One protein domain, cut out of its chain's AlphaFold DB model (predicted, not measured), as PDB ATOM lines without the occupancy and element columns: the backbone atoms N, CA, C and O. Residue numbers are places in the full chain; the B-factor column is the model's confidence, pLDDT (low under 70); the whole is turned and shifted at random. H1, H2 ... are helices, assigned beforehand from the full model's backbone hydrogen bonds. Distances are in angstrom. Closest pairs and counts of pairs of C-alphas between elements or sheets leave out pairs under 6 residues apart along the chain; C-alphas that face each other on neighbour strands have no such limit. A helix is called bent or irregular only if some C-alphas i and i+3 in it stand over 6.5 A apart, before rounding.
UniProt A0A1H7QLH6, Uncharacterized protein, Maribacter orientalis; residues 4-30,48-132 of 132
ATOM      1  N   GLU A   4      30.411  10.651 121.360       59.00
ATOM      2  CA  GLU A   4      30.962  12.004 121.527       59.00
ATOM      3  C   GLU A   4      30.187  13.103 120.765       59.00
ATOM      4  O   GLU A   4      30.283  14.272 121.139       59.00
ATOM      5  N   ASP A   5      29.415  12.767 119.726       68.88
ATOM      6  CA  ASP A   5      28.909  13.765 118.770       68.88
ATOM      7  C   ASP A   5      27.707  14.582 119.276       68.88
ATOM      8  O   ASP A   5      27.600  15.767 118.954       68.88
ATOM      9  N   THR A   6      26.843  14.010 120.119       80.62
ATOM     10  CA  THR A   6      25.695  14.722 120.717       80.62
ATOM     11  C   THR A   6      25.947  15.184 122.153       80.62
ATOM     12  O   THR A   6      25.312  16.133 122.616       80.62
ATOM     13  N   LEU A   7      26.926  14.602 122.852       84.06
ATOM     14  CA  LEU A   7      27.255  14.969 124.234       84.06
ATOM     15  C   LEU A   7      27.703  16.430 124.385       84.06
ATOM     16  O   LEU A   7      27.293  17.094 125.338       84.06
ATOM     17  N   ILE A   8      28.514  16.948 123.454       85.56
ATOM     18  CA  ILE A   8      28.998  18.341 123.490       85.56
ATOM     19  C   ILE A   8      27.830  19.338 123.427       85.56
ATOM     20  O   ILE A   8      27.698  20.145 124.351       85.56
ATOM     21  N   PRO A   9      26.959  19.308 122.398       87.81
ATOM     22  CA  PRO A   9      25.853  20.253 122.336       87.81
ATOM     23  C   PRO A   9      24.847  20.056 123.475       87.81
ATOM     24  O   PRO A   9      24.398  21.040 124.047       87.81
ATOM     25  N   LEU A  10      24.548  18.825 123.899       86.44
ATOM     26  CA  LEU A  10      23.657  18.611 125.047       86.44
ATOM     27  C   LEU A  10      24.224  19.207 126.348       86.44
ATOM     28  O   LEU A  10      23.480  19.798 127.130       86.44
ATOM     29  N   THR A  11      25.541  19.124 126.551       84.56
ATOM     30  CA  THR A  11      26.213  19.745 127.703       84.56
ATOM     31  C   THR A  11      26.107  21.268 127.652       84.56
ATOM     32  O   THR A  11      25.742  21.894 128.645       84.56
ATOM     33  N   LEU A  12      26.372  21.876 126.490       85.25
ATOM     34  CA  LEU A  12      26.253  23.326 126.307       85.25
ATOM     35  C   LEU A  12      24.811  23.810 126.496       85.25
ATOM     36  O   LEU A  12      24.592  24.826 127.149       85.25
ATOM     37  N   MET A  13      23.830  23.061 125.990       87.44
ATOM     38  CA  MET A  13      22.412  23.329 126.225       87.44
ATOM     39  C   MET A  13      22.094  23.302 127.722       87.44
ATOM     40  O   MET A  13      21.472  24.234 128.223       87.44
ATOM     41  N   GLY A  14      22.573  22.293 128.455       81.69
ATOM     42  CA  GLY A  14      22.418  22.218 129.909       81.69
ATOM     43  C   GLY A  14      23.020  23.424 130.635       81.69
ATOM     44  O   GLY A  14      22.359  24.010 131.488       81.69
ATOM     45  N   ILE A  15      24.234  23.843 130.257       84.75
ATOM     46  CA  ILE A  15      24.895  25.032 130.821       84.75
ATOM     47  C   ILE A  15      24.073  26.297 130.554       84.75
ATOM     48  O   ILE A  15      23.865  27.076 131.479       84.75
ATOM     49  N   LEU A  16      23.581  26.501 129.329       83.44
ATOM     50  CA  LEU A  16      22.772  27.677 128.988       83.44
ATOM     51  C   LEU A  16      21.417  27.675 129.698       83.44
ATOM     52  O   LEU A  16      20.983  28.716 130.179       83.44
ATOM     53  N   VAL A  17      20.763  26.518 129.810       83.06
ATOM     54  CA  VAL A  17      19.487  26.388 130.524       83.06
ATOM     55  C   VAL A  17      19.684  26.661 132.011       83.06
ATOM     56  O   VAL A  17      18.994  27.516 132.553       83.06
ATOM     57  N   LEU A  18      20.658  26.033 132.676       79.25
ATOM     58  CA  LEU A  18      20.973  26.330 134.082       79.25
ATOM     59  C   LEU A  18      21.379  27.800 134.263       79.25
ATOM     60  O   LEU A  18      20.904  28.485 135.168       79.25
ATOM     61  N   GLY A  19      22.197  28.302 133.340       74.12
ATOM     62  CA  GLY A  19      22.635  29.687 133.255       74.12
ATOM     63  C   GLY A  19      21.528  30.682 132.916       74.12
ATOM     64  O   GLY A  19      21.782  31.868 133.052       74.12
ATOM     65  N   SER A  20      20.325  30.241 132.530       71.88
ATOM     66  CA  SER A  20      19.136  31.088 132.336       71.88
ATOM     67  C   SER A  20      18.329  31.303 133.622       71.88
ATOM     68  O   SER A  20      17.492  32.203 133.683       71.88
ATOM     69  N   PHE A  21      18.630  30.537 134.679       65.69
ATOM     70  CA  PHE A  21      18.097  30.739 136.031       65.69
ATOM     71  C   PHE A  21      19.019  31.613 136.904       65.69
ATOM     72  O   PHE A  21      18.542  32.316 137.793       65.69
ATOM     73  N   VAL A  22      20.326  31.645 136.613       64.44
ATOM     74  CA  VAL A  22      21.323  32.571 137.202       64.44
ATOM     75  C   VAL A  22      21.039  34.074 136.967       64.44
ATOM     76  O   VAL A  22      21.295  34.860 137.886       64.44
ATOM     77  N   PRO A  23      20.468  34.530 135.830       58.03
ATOM     78  CA  PRO A  23      20.175  35.927 135.562       58.03
ATOM     79  C   PRO A  23      19.171  36.484 136.563       58.03
ATOM     80  O   PRO A  23      19.236  37.659 136.863       58.03
ATOM     81  N   ILE A  24      18.319  35.664 137.187       50.81
ATOM     82  CA  ILE A  24      17.421  36.109 138.267       50.81
ATOM     83  C   ILE A  24      18.224  36.726 139.431       50.81
ATOM     84  O   ILE A  24      17.825  37.750 139.979       50.81
ATOM     85  N   ILE A  25      19.389  36.157 139.765       47.22
ATOM     86  CA  ILE A  25      20.311  36.696 140.781       47.22
ATOM     87  C   ILE A  25      21.069  37.914 140.227       47.22
ATOM     88  O   ILE A  25      21.311  38.879 140.948       47.22
ATOM     89  N   GLN A  26      21.423  37.899 138.939       44.56
ATOM     90  CA  GLN A  26      22.190  38.969 138.301       44.56
ATOM     91  C   GLN A  26      21.362  40.215 137.953       44.56
ATOM     92  O   GLN A  26      21.891  41.300 138.093       44.56
ATOM     93  N   ILE A  27      20.083  40.126 137.585       48.97
ATOM     94  CA  ILE A  27      19.169  41.260 137.313       48.97
ATOM     95  C   ILE A  27      18.883  42.048 138.591       48.97
ATOM     96  O   ILE A  27      18.754  43.268 138.552       48.97
ATOM     97  N   ILE A  28      18.853  41.368 139.742       43.09
ATOM     98  CA  ILE A  28      18.810  42.019 141.059       43.09
ATOM     99  C   ILE A  28      20.098  42.837 141.303       43.09
ATOM    100  O   ILE A  28      20.061  43.841 142.011       43.09
ATOM    101  N   LEU A  29      21.220  42.461 140.671       36.19
ATOM    102  CA  LEU A  29      22.532  43.114 140.786       36.19
ATOM    103  C   LEU A  29      22.880  44.073 139.612       36.19
ATOM    104  O   LEU A  29      23.713  44.955 139.791       36.19
ATOM    105  N   LEU A  30      22.255  43.946 138.431       42.09
ATOM    106  CA  LEU A  30      22.616  44.593 137.153       42.09
ATOM    107  C   LEU A  30      21.485  45.470 136.580       42.09
ATOM    108  O   LEU A  30      21.120  45.361 135.413       42.09
ATOM    109  N   ASP A  48      23.971  50.393 112.260       66.62
ATOM    110  CA  ASP A  48      22.824  49.565 111.891       66.62
ATOM    111  C   ASP A  48      22.859  48.201 112.596       66.62
ATOM    112  O   ASP A  48      23.412  47.204 112.112       66.62
ATOM    113  N   PHE A  49      22.202  48.169 113.752       69.19
ATOM    114  CA  PHE A  49      21.940  46.985 114.566       69.19
ATOM    115  C   PHE A  49      21.441  45.776 113.750       69.19
ATOM    116  O   PHE A  49      21.784  44.631 114.064       69.19
ATOM    117  N   LYS A  50      20.696  45.990 112.653       74.50
ATOM    118  CA  LYS A  50      20.187  44.898 111.803       74.50
ATOM    119  C   LYS A  50      21.298  44.198 111.034       74.50
ATOM    120  O   LYS A  50      21.274  42.973 110.909       74.50
ATOM    121  N   ILE A  51      22.279  44.954 110.542       76.56
ATOM    122  CA  ILE A  51      23.424  44.406 109.809       76.56
ATOM    123  C   ILE A  51      24.286  43.574 110.759       76.56
ATOM    124  O   ILE A  51      24.645  42.443 110.428       76.56
ATOM    125  N   LEU A  52      24.557  44.088 111.962       75.44
ATOM    126  CA  LEU A  52      25.310  43.355 112.982       75.44
ATOM    127  C   LEU A  52      24.591  42.060 113.384       75.44
ATOM    128  O   LEU A  52      25.211  40.997 113.464       75.44
ATOM    129  N   ASN A  53      23.270  42.120 113.570       82.62
ATOM    130  CA  ASN A  53      22.480  40.940 113.896       82.62
ATOM    131  C   ASN A  53      22.513  39.894 112.763       82.62
ATOM    132  O   ASN A  53      22.705  38.701 113.000       82.62
ATOM    133  N   PHE A  54      22.425  40.337 111.507       84.88
ATOM    134  CA  PHE A  54      22.549  39.451 110.352       84.88
ATOM    135  C   PHE A  54      23.933  38.783 110.262       84.88
ATOM    136  O   PHE A  54      24.023  37.595 109.941       84.88
ATOM    137  N   MET A  55      25.012  39.494 110.611       83.25
ATOM    138  CA  MET A  55      26.355  38.903 110.687       83.25
ATOM    139  C   MET A  55      26.448  37.812 111.760       83.25
ATOM    140  O   MET A  55      27.091  36.790 111.523       83.25
ATOM    141  N   ASN A  56      25.766  37.974 112.900       85.75
ATOM    142  CA  ASN A  56      25.694  36.927 113.923       85.75
ATOM    143  C   ASN A  56      24.994  35.662 113.403       85.75
ATOM    144  O   ASN A  56      25.487  34.555 113.614       85.75
ATOM    145  N   LEU A  57      23.898  35.806 112.651       90.38
ATOM    146  CA  LEU A  57      23.228  34.663 112.024       90.38
ATOM    147  C   LEU A  57      24.157  33.918 111.053       90.38
ATOM    148  O   LEU A  57      24.281  32.693 111.132       90.38
ATOM    149  N   LEU A  58      24.830  34.648 110.154       91.62
ATOM    150  CA  LEU A  58      25.771  34.054 109.200       91.62
ATOM    151  C   LEU A  58      26.954  33.384 109.906       91.62
ATOM    152  O   LEU A  58      27.304  32.253 109.564       91.62
ATOM    153  N   GLY A  59      27.529  34.046 110.912       88.94
ATOM    154  CA  GLY A  59      28.605  33.500 111.738       88.94
ATOM    155  C   GLY A  59      28.202  32.178 112.385       88.94
ATOM    156  O   GLY A  59      28.923  31.189 112.254       88.94
ATOM    157  N   GLY A  60      27.006  32.119 112.976       92.50
ATOM    158  CA  GLY A  60      26.474  30.901 113.583       92.50
ATOM    159  C   GLY A  60      26.273  29.761 112.577       92.50
ATOM    160  O   GLY A  60      26.631  28.617 112.857       92.50
ATOM    161  N   ILE A  61      25.779  30.047 111.366       96.06
ATOM    162  CA  ILE A  61      25.648  29.035 110.300       96.06
ATOM    163  C   ILE A  61      27.024  28.476 109.903       96.06
ATOM    164  O   ILE A  61      27.191  27.258 109.774       96.06
ATOM    165  N   VAL A  62      28.024  29.347 109.739       95.56
ATOM    166  CA  VAL A  62      29.395  28.945 109.385       95.56
ATOM    167  C   VAL A  62      30.013  28.078 110.482       95.56
ATOM    168  O   VAL A  62      30.634  27.056 110.183       95.56
ATOM    169  N   THR A  63      29.817  28.422 111.753       94.31
ATOM    170  CA  THR A  63      30.378  27.652 112.871       94.31
ATOM    171  C   THR A  63      29.662  26.319 113.079       94.31
ATOM    172  O   THR A  63      30.328  25.336 113.404       94.31
ATOM    173  N   VAL A  64      28.356  26.222 112.795       95.75
ATOM    174  CA  VAL A  64      27.638  24.933 112.733       95.75
ATOM    175  C   VAL A  64      28.234  24.031 111.653       95.75
ATOM    176  O   VAL A  64      28.463  22.841 111.884       95.75
ATOM    177  N   TYR A  65      28.531  24.584 110.475       94.81
ATOM    178  CA  TYR A  65      29.201  23.831 109.416       94.81
ATOM    179  C   TYR A  65      30.622  23.406 109.824       94.81
ATOM    180  O   TYR A  65      31.027  22.266 109.581       94.81
ATOM    181  N   GLY A  66      31.362  24.285 110.507       93.81
ATOM    182  CA  GLY A  66      32.660  23.968 111.104       93.81
ATOM    183  C   GLY A  66      32.575  22.805 112.096       93.81
ATOM    184  O   GLY A  66      33.360  21.858 112.005       93.81
ATOM    185  N   PHE A  67      31.568  22.811 112.975       93.50
ATOM    186  CA  PHE A  67      31.288  21.718 113.909       93.50
ATOM    187  C   PHE A  67      31.019  20.402 113.170       93.50
ATOM    188  O   PHE A  67      31.621  19.375 113.489       93.50
ATOM    189  N   TYR A  68      30.184  20.439 112.127       91.44
ATOM    190  CA  TYR A  68      29.893  19.274 111.292       91.44
ATOM    191  C   TYR A  68      31.157  18.669 110.663       91.44
ATOM    192  O   TYR A  68      31.323  17.447 110.638       91.44
ATOM    193  N   LYS A  69      32.073  19.506 110.169       92.06
ATOM    194  CA  LYS A  69      33.315  19.065 109.517       92.06
ATOM    195  C   LYS A  69      34.430  18.670 110.484       92.06
ATOM    196  O   LYS A  69      35.356  17.986 110.070       92.06
ATOM    197  N   ALA A  70      34.366  19.071 111.749       90.25
ATOM    198  CA  ALA A  70      35.435  18.810 112.702       90.25
ATOM    199  C   ALA A  70      35.446  17.355 113.187       90.25
ATOM    200  O   ALA A  70      34.452  16.860 113.718       90.25
ATOM    201  N   ASP A  71      36.594  16.688 113.074       84.38
ATOM    202  CA  ASP A  71      36.754  15.302 113.536       84.38
ATOM    203  C   ASP A  71      37.415  15.210 114.912       84.38
ATOM    204  O   ASP A  71      37.044  14.366 115.727       84.38
ATOM    205  N   LYS A  72      38.343  16.123 115.221       87.75
ATOM    206  CA  LYS A  72      38.990  16.181 116.539       87.75
ATOM    207  C   LYS A  72      38.079  16.865 117.556       87.75
ATOM    208  O   LYS A  72      37.590  17.967 117.307       87.75
ATOM    209  N   THR A  73      37.950  16.266 118.737       85.31
ATOM    210  CA  THR A  73      37.104  16.747 119.841       85.31
ATOM    211  C   THR A  73      37.389  18.203 120.223       85.31
ATOM    212  O   THR A  73      36.455  18.973 120.414       85.31
ATOM    213  N   GLY A  74      38.661  18.626 120.235       86.38
ATOM    214  CA  GLY A  74      39.028  20.021 120.523       86.38
ATOM    215  C   GLY A  74      38.467  21.030 119.513       86.38
ATOM    216  O   GLY A  74      37.948  22.071 119.907       86.38
ATOM    217  N   PHE A  75      38.490  20.708 118.214       89.81
ATOM    218  CA  PHE A  75      37.892  21.575 117.193       89.81
ATOM    219  C   PHE A  75      36.365  21.552 117.256       89.81
ATOM    220  O   PHE A  75      35.749  22.601 117.110       89.81
ATOM    221  N   LYS A  76      35.747  20.395 117.535       89.69
ATOM    222  CA  LYS A  76      34.295  20.316 117.774       89.69
ATOM    223  C   LYS A  76      33.880  21.247 118.913       89.69
ATOM    224  O   LYS A  76      32.942  22.018 118.759       89.69
ATOM    225  N   LEU A  77      34.615  21.231 120.025       89.25
ATOM    226  CA  LEU A  77      34.347  22.115 121.156       89.25
ATOM    227  C   LEU A  77      34.476  23.593 120.767       89.25
ATOM    228  O   LEU A  77      33.570  24.370 121.050       89.25
ATOM    229  N   LEU A  78      35.555  23.969 120.070       90.38
ATOM    230  CA  LEU A  78      35.760  25.343 119.600       90.38
ATOM    231  C   LEU A  78      34.597  25.823 118.718       90.38
ATOM    232  O   LEU A  78      34.023  26.879 118.977       90.38
ATOM    233  N   TRP A  79      34.207  25.035 117.713       92.75
ATOM    234  CA  TRP A  79      33.104  25.388 116.817       92.75
ATOM    235  C   TRP A  79      31.753  25.439 117.531       92.75
ATOM    236  O   TRP A  79      30.933  26.302 117.219       92.75
ATOM    237  N   ALA A  80      31.523  24.557 118.507       90.56
ATOM    238  CA  ALA A  80      30.309  24.571 119.311       90.56
ATOM    239  C   ALA A  80      30.226  25.831 120.189       90.56
ATOM    240  O   ALA A  80      29.178  26.472 120.227       90.56
ATOM    241  N   ILE A  81      31.333  26.239 120.822       86.94
ATOM    242  CA  ILE A  81      31.409  27.481 121.608       86.94
ATOM    243  C   ILE A  81      31.166  28.704 120.720       86.94
ATOM    244  O   ILE A  81      30.353  29.555 121.070       86.94
ATOM    245  N   LEU A  82      31.817  28.781 119.555       84.88
ATOM    246  CA  LEU A  82      31.612  29.889 118.618       84.88
ATOM    247  C   LEU A  82      30.168  29.939 118.102       84.88
ATOM    248  O   LEU A  82      29.594  31.015 117.986       84.88
ATOM    249  N   THR A  83      29.551  28.780 117.861       91.75
ATOM    250  CA  THR A  83      28.133  28.706 117.483       91.75
ATOM    251  C   THR A  83      27.228  29.229 118.587       91.75
ATOM    252  O   THR A  83      26.329  30.016 118.308       91.75
ATOM    253  N   VAL A  84      27.479  28.828 119.838       88.62
ATOM    254  CA  VAL A  84      26.742  29.348 120.993       88.62
ATOM    255  C   VAL A  84      26.884  30.863 121.078       88.62
ATOM    256  O   VAL A  84      25.882  31.545 121.248       88.62
ATOM    257  N   PHE A  85      28.098  31.388 120.903       83.75
ATOM    258  CA  PHE A  85      28.351  32.825 120.909       83.75
ATOM    259  C   PHE A  85      27.520  33.549 119.838       83.75
ATOM    260  O   PHE A  85      26.715  34.414 120.169       83.75
ATOM    261  N   PHE A  86      27.634  33.141 118.572       85.44
ATOM    262  CA  PHE A  86      26.944  33.808 117.467       85.44
ATOM    263  C   PHE A  86      25.417  33.669 117.521       85.44
ATOM    264  O   PHE A  86      24.709  34.662 117.360       85.44
ATOM    265  N   PHE A  87      24.879  32.469 117.762       88.50
ATOM    266  CA  PHE A  87      23.425  32.288 117.799       88.50
ATOM    267  C   PHE A  87      22.779  32.873 119.045       88.50
ATOM    268  O   PHE A  87      21.691  33.431 118.928       88.50
ATOM    269  N   ASN A  88      23.430  32.813 120.209       84.12
ATOM    270  CA  ASN A  88      22.875  33.455 121.394       84.12
ATOM    271  C   ASN A  88      22.855  34.979 121.212       84.12
ATOM    272  O   ASN A  88      21.823  35.587 121.461       84.12
ATOM    273  N   SER A  89      23.925  35.587 120.677       78.00
ATOM    274  CA  SER A  89      23.927  37.015 120.319       78.00
ATOM    275  C   SER A  89      22.839  37.361 119.300       78.00
ATOM    276  O   SER A  89      22.121  38.340 119.493       78.00
ATOM    277  N   PHE A  90      22.662  36.540 118.259       84.62
ATOM    278  CA  PHE A  90      21.604  36.742 117.264       84.62
ATOM    279  C   PHE A  90      20.203  36.754 117.890       84.62
ATOM    280  O   PHE A  90      19.371  37.620 117.612       84.62
ATOM    281  N   LEU A  91      19.940  35.776 118.755       82.56
ATOM    282  CA  LEU A  91      18.651  35.629 119.411       82.56
ATOM    283  C   LEU A  91      18.408  36.744 120.436       82.56
ATOM    284  O   LEU A  91      17.319  37.315 120.451       82.56
ATOM    285  N   THR A  92      19.415  37.120 121.233       75.62
ATOM    286  CA  THR A  92      19.333  38.255 122.166       75.62
ATOM    287  C   THR A  92      18.926  39.536 121.443       75.62
ATOM    288  O   THR A  92      17.960  40.176 121.847       75.62
ATOM    289  N   PHE A  93      19.578  39.862 120.327       73.56
ATOM    290  CA  PHE A  93      19.239  41.052 119.546       73.56
ATOM    291  C   PHE A  93      17.858  40.973 118.883       73.56
ATOM    292  O   PHE A  93      17.200  41.994 118.709       73.56
ATOM    293  N   MET A  94      17.373  39.773 118.552       76.44
ATOM    294  CA  MET A  94      16.009  39.582 118.046       76.44
ATOM    295  C   MET A  94      14.932  39.838 119.116       76.44
ATOM    296  O   MET A  94      13.822  40.253 118.775       76.44
ATOM    297  N   TRP A  95      15.222  39.555 120.390       69.88
ATOM    298  CA  TRP A  95      14.296  39.829 121.493       69.88
ATOM    299  C   TRP A  95      14.306  41.290 121.932       69.88
ATOM    300  O   TRP A  95      13.238  41.815 122.235       69.88
ATOM    301  N   ASP A  96      15.469  41.942 121.918       62.41
ATOM    302  CA  ASP A  96      15.612  43.342 122.337       62.41
ATOM    303  C   ASP A  96      14.796  44.291 121.432       62.41
ATOM    304  O   ASP A  96      14.074  45.166 121.908       62.41
ATOM    305  N   ASP A  97      14.771  44.018 120.121       53.12
ATOM    306  CA  ASP A  97      13.993  44.779 119.123       53.12
ATOM    307  C   ASP A  97      12.459  44.621 119.288       53.12
ATOM    308  O   ASP A  97      11.670  45.303 118.635       53.12
ATOM    309  N   LYS A  98      11.999  43.716 120.170       51.09
ATOM    310  CA  LYS A  98      10.571  43.466 120.452       51.09
ATOM    311  C   LYS A  98      10.070  44.089 121.759       51.09
ATOM    312  O   LYS A  98       8.907  43.880 122.105       51.09
ATOM    313  N   GLY A  99      10.893  44.888 122.441       42.03
ATOM    314  CA  GLY A  99      10.431  45.864 123.435       42.03
ATOM    315  C   GLY A  99       9.733  45.290 124.671       42.03
ATOM    316  O   GLY A  99       8.864  45.949 125.241       42.03
ATOM    317  N   GLY A 100      10.081  44.083 125.109       46.59
ATOM    318  CA  GLY A 100       9.516  43.540 126.336       46.59
ATOM    319  C   GLY A 100      10.405  42.486 126.956       46.59
ATOM    320  O   GLY A 100      10.618  41.438 126.351       46.59
ATOM    321  N   ASP A 101      10.840  42.740 128.192       54.06
ATOM    322  CA  ASP A 101      11.249  41.678 129.105       54.06
ATOM    323  C   ASP A 101      10.105  40.657 129.136       54.06
ATOM    324  O   ASP A 101       9.008  40.990 129.608       54.06
ATOM    325  N   PRO A 102      10.289  39.446 128.576       53.69
ATOM    326  CA  PRO A 102       9.216  38.469 128.552       53.69
ATOM    327  C   PRO A 102       8.831  38.217 130.003       53.69
ATOM    328  O   PRO A 102       9.698  37.911 130.799       53.69
ATOM    329  N   ASN A 103       7.569  38.385 130.390       57.88
ATOM    330  CA  ASN A 103       7.150  38.036 131.742       57.88
ATOM    331  C   ASN A 103       6.677  36.574 131.727       57.88
ATOM    332  O   ASN A 103       5.659  36.294 131.092       57.88
ATOM    333  N   PRO A 104       7.380  35.636 132.392       67.88
ATOM    334  CA  PRO A 104       8.521  35.828 133.299       67.88
ATOM    335  C   PRO A 104       9.902  35.841 132.606       67.88
ATOM    336  O   PRO A 104      10.156  35.041 131.707       67.88
ATOM    337  N   TYR A 105      10.814  36.708 133.080       65.06
ATOM    338  CA  TYR A 105      12.076  37.068 132.393       65.06
ATOM    339  C   TYR A 105      12.923  35.863 131.980       65.06
ATOM    340  O   TYR A 105      13.398  35.776 130.850       65.06
ATOM    341  N   PHE A 106      13.061  34.882 132.875       71.50
ATOM    342  CA  PHE A 106      13.868  33.681 132.641       71.50
ATOM    343  C   PHE A 106      13.386  32.847 131.447       71.50
ATOM    344  O   PHE A 106      14.179  32.121 130.853       71.50
ATOM    345  N   LEU A 107      12.102  32.938 131.075       76.81
ATOM    346  CA  LEU A 107      11.527  32.140 129.997       76.81
ATOM    347  C   LEU A 107      12.164  32.492 128.648       76.81
ATOM    348  O   LEU A 107      12.464  31.589 127.871       76.81
ATOM    349  N   GLY A 108      12.434  33.778 128.398       76.69
ATOM    350  CA  GLY A 108      13.133  34.228 127.190       76.69
ATOM    351  C   GLY A 108      14.550  33.667 127.102       76.69
ATOM    352  O   GLY A 108      14.920  33.076 126.090       76.69
ATOM    353  N   PHE A 109      15.313  33.756 128.192       76.19
ATOM    354  CA  PHE A 109      16.677  33.215 128.261       76.19
ATOM    355  C   PHE A 109      16.708  31.694 128.154       76.19
ATOM    356  O   PHE A 109      17.587  31.143 127.495       76.19
ATOM    357  N   MET A 110      15.735  31.009 128.752       82.50
ATOM    358  CA  MET A 110      15.615  29.559 128.656       82.50
ATOM    359  C   MET A 110      15.312  29.137 127.214       82.50
ATOM    360  O   MET A 110      15.993  28.263 126.676       82.50
ATOM    361  N   ILE A 111      14.343  29.789 126.559       84.81
ATOM    362  CA  ILE A 111      14.038  29.564 125.141       84.81
ATOM    363  C   ILE A 111      15.276  29.867 124.282       84.81
ATOM    364  O   ILE A 111      15.609  29.058 123.418       84.81
ATOM    365  N   SER A 112      16.009  30.956 124.556       82.56
ATOM    366  CA  SER A 112      17.292  31.259 123.901       82.56
ATOM    367  C   SER A 112      18.288  30.124 124.027       82.56
ATOM    368  O   SER A 112      18.847  29.686 123.024       82.56
ATOM    369  N   GLY A 113      18.485  29.610 125.240       84.56
ATOM    370  CA  GLY A 113      19.423  28.524 125.501       84.56
ATOM    371  C   GLY A 113      19.094  27.274 124.686       84.56
ATOM    372  O   GLY A 113      19.987  26.678 124.080       84.56
ATOM    373  N   PHE A 114      17.809  26.918 124.592       89.19
ATOM    374  CA  PHE A 114      17.363  25.802 123.756       89.19
ATOM    375  C   PHE A 114      17.578  26.071 122.262       89.19
ATOM    376  O   PHE A 114      18.165  25.239 121.565       89.19
ATOM    377  N   LEU A 115      17.132  27.229 121.766       90.75
ATOM    378  CA  LEU A 115      17.221  27.590 120.348       90.75
ATOM    379  C   LEU A 115      18.669  27.739 119.870       90.75
ATOM    380  O   LEU A 115      18.989  27.315 118.763       90.75
ATOM    381  N   THR A 116      19.549  28.271 120.717       89.88
ATOM    382  CA  THR A 116      20.977  28.471 120.427       89.88
ATOM    383  C   THR A 116      21.669  27.157 120.071       89.88
ATOM    384  O   THR A 116      22.509  27.109 119.174       89.88
ATOM    385  N   VAL A 117      21.328  26.073 120.770       91.12
ATOM    386  CA  VAL A 117      22.069  24.806 120.678       91.12
ATOM    387  C   VAL A 117      21.358  23.773 119.805       91.12
ATOM    388  O   VAL A 117      21.982  22.818 119.345       91.12
ATOM    389  N   LEU A 118      20.078  23.989 119.496       93.81
ATOM    390  CA  LEU A 118      19.262  23.142 118.620       93.81
ATOM    391  C   LEU A 118      19.952  22.787 117.289       93.81
ATOM    392  O   LEU A 118      20.027  21.597 116.973       93.81
ATOM    393  N   PRO A 119      20.529  23.743 116.532       94.00
ATOM    394  CA  PRO A 119      21.236  23.426 115.292       94.00
ATOM    395  C   PRO A 119      22.426  22.480 115.501       94.00
ATOM    396  O   PRO A 119      22.620  21.559 114.709       94.00
ATOM    397  N   LEU A 120      23.190  22.650 116.588       93.06
ATOM    398  CA  LEU A 120      24.307  21.759 116.918       93.06
ATOM    399  C   LEU A 120      23.827  20.366 117.324       93.06
ATOM    400  O   LEU A 120      24.455  19.384 116.942       93.06
ATOM    401  N   VAL A 121      22.720  20.265 118.067       93.00
ATOM    402  CA  VAL A 121      22.113  18.974 118.428       93.00
ATOM    403  C   VAL A 121      21.673  18.230 117.168       93.00
ATOM    404  O   VAL A 121      22.032  17.069 116.989       93.00
ATOM    405  N   VAL A 122      20.958  18.901 116.258       92.25
ATOM    406  CA  VAL A 122      20.514  18.315 114.981       92.25
ATOM    407  C   VAL A 122      21.709  17.846 114.152       92.25
ATOM    408  O   VAL A 122      21.728  16.710 113.680       92.25
ATOM    409  N   VAL A 123      22.731  18.689 114.003       91.12
ATOM    410  CA  VAL A 123      23.944  18.341 113.254       91.12
ATOM    411  C   VAL A 123      24.722  17.210 113.923       91.12
ATOM    412  O   VAL A 123      25.192  16.314 113.223       91.12
ATOM    413  N   GLY A 124      24.810  17.206 115.255       88.94
ATOM    414  CA  GLY A 124      25.393  16.120 116.040       88.94
ATOM    415  C   GLY A 124      24.687  14.792 115.770       88.94
ATOM    416  O   GLY A 124      25.346  13.823 115.407       88.94
ATOM    417  N   PHE A 125      23.350  14.768 115.812       88.38
ATOM    418  CA  PHE A 125      22.559  13.574 115.487       88.38
ATOM    419  C   PHE A 125      22.750  13.101 114.041       88.38
ATOM    420  O   PHE A 125      22.854  11.899 113.789       88.38
ATOM    421  N   ILE A 126      22.789  14.023 113.073       87.56
ATOM    422  CA  ILE A 126      23.034  13.682 111.662       87.56
ATOM    423  C   ILE A 126      24.428  13.072 111.494       87.56
ATOM    424  O   ILE A 126      24.590  12.115 110.734       87.56
ATOM    425  N   LYS A 127      25.433  13.627 112.178       82.31
ATOM    426  CA  LYS A 127      26.812  13.142 112.112       82.31
ATOM    427  C   LYS A 127      26.940  11.761 112.757       82.31
ATOM    428  O   LYS A 127      27.482  10.866 112.117       82.31
ATOM    429  N   GLU A 128      26.336  11.559 113.923       78.19
ATOM    430  CA  GLU A 128      26.336  10.277 114.635       78.19
ATOM    431  C   GLU A 128      25.700   9.160 113.787       78.19
ATOM    432  O   GLU A 128      26.287   8.092 113.634       78.19
ATOM    433  N   LYS A 129      24.575   9.433 113.106       66.81
ATOM    434  CA  LYS A 129      23.925   8.479 112.183       66.81
ATOM    435  C   LYS A 129      24.740   8.112 110.937       66.81
ATOM    436  O   LYS A 129      24.411   7.122 110.300       66.81
ATOM    437  N   ARG A 130      25.739   8.908 110.538       61.38
ATOM    438  CA  ARG A 130      26.616   8.584 109.395       61.38
ATOM    439  C   ARG A 130      27.806   7.707 109.777       61.38
ATOM    440  O   ARG A 130      28.452   7.172 108.883       61.38
ATOM    441  N   VAL A 131      28.147   7.652 111.063       55.25
ATOM    442  CA  VAL A 131      29.305   6.906 111.578       55.25
ATOM    443  C   VAL A 131      28.905   5.489 112.022       55.25
ATOM    444  O   VAL A 131      29.782   4.645 112.196       55.25
ATOM    445  N   VAL A 132      27.598   5.227 112.173       45.69
ATOM    446  CA  VAL A 132      27.007   3.898 112.421       45.69
ATOM    447  C   VAL A 132      26.741   3.163 111.114       45.69
ATOM    448  O   VAL A 132      26.199   3.805 110.185       45.69
TER     449      VAL A 132
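What this domain is: This is residues 4 to 30 and 48 to 132 of the 132 residues of an uncharacterized protein of Maribacter orientalis (UniProt A0A1H7QLH6). A bundle of helices is built along a long bent helix, H5, with H1 running antiparallel beside it and the helical hairpin of H3 and H4 packed on it. H4 lies in the middle, H3 spreads away from H5a, and the short H2 sits near the beginning of H5a; residues 98 to 104 stand free. The printed part has 112 residues with five named helices, H1 to H5 in order, and no named strand: all helix. It is compact, with a radius of gyration of the C-alphas of 15.0 A and spans of 46 by 31 by 20 A.

Where its parts are: H5, residues 105 to 131, was assigned as one helix by its hydrogen bonds but is bent, C-alphas 116 and 119 being 7.2 A apart; its arms are H5a, 105 to 116, and H5b, 119 to 131, ending at C-alpha 131 (29.305, 6.906, 111.578). H4, 73 to 96, is 34.3 A long and H3, 49 to 69, 30.6 A. H1, 4 to 18, begins at C-alpha 4 (30.962, 12.004, 121.527) and is only just irregular, with C-alphas 5 and 8 6.6 A apart. H2 is residues 23 to 29.

How they stand to each other: H1 touches H5a with residues 13 to 17 alone, closest at the C-alphas of Leu 16 and Gly 113, 4.9 A, opposite ways at a shallow tilt of 13 degrees. H4 and H5a, a hairpin, touch at a steep tilt of 44 degrees, closest at the C-alphas of Phe 87 and Thr 116, 5.2 A. H3 and H4, also a hairpin, touch at the C-alphas of Gly 60 and Thr 83, 4.8 A, while H3 and H5a are apart. H2 and H5a only just touch, with 3 pairs of C-alphas within 8 A, closest Ile 24 and Phe 106, 7.1 A. Every O i to N i+4 pair is within hydrogen-bond range in H3, H4 and H5b; the figures are 9 of 11 in H1, 7 of 8 in H5a and 1 of 3 in H2, where 2 of 4 O i to N i+3 pairs are.

The domain as a whole: The C-alphas farthest apart, of Leu 29 and Val 132, are 48.6 A apart. Residues 31 to 47 are not printed; C-alphas 30 and 48 are 25.7 A apart across this cut. Of the links printed whole, none is long. Mean pLDDT of the printed part is 78.1; residues 4 to 5, 21 to 30, 48 to 49, 95 to 105 and 129 to 132 are under 70.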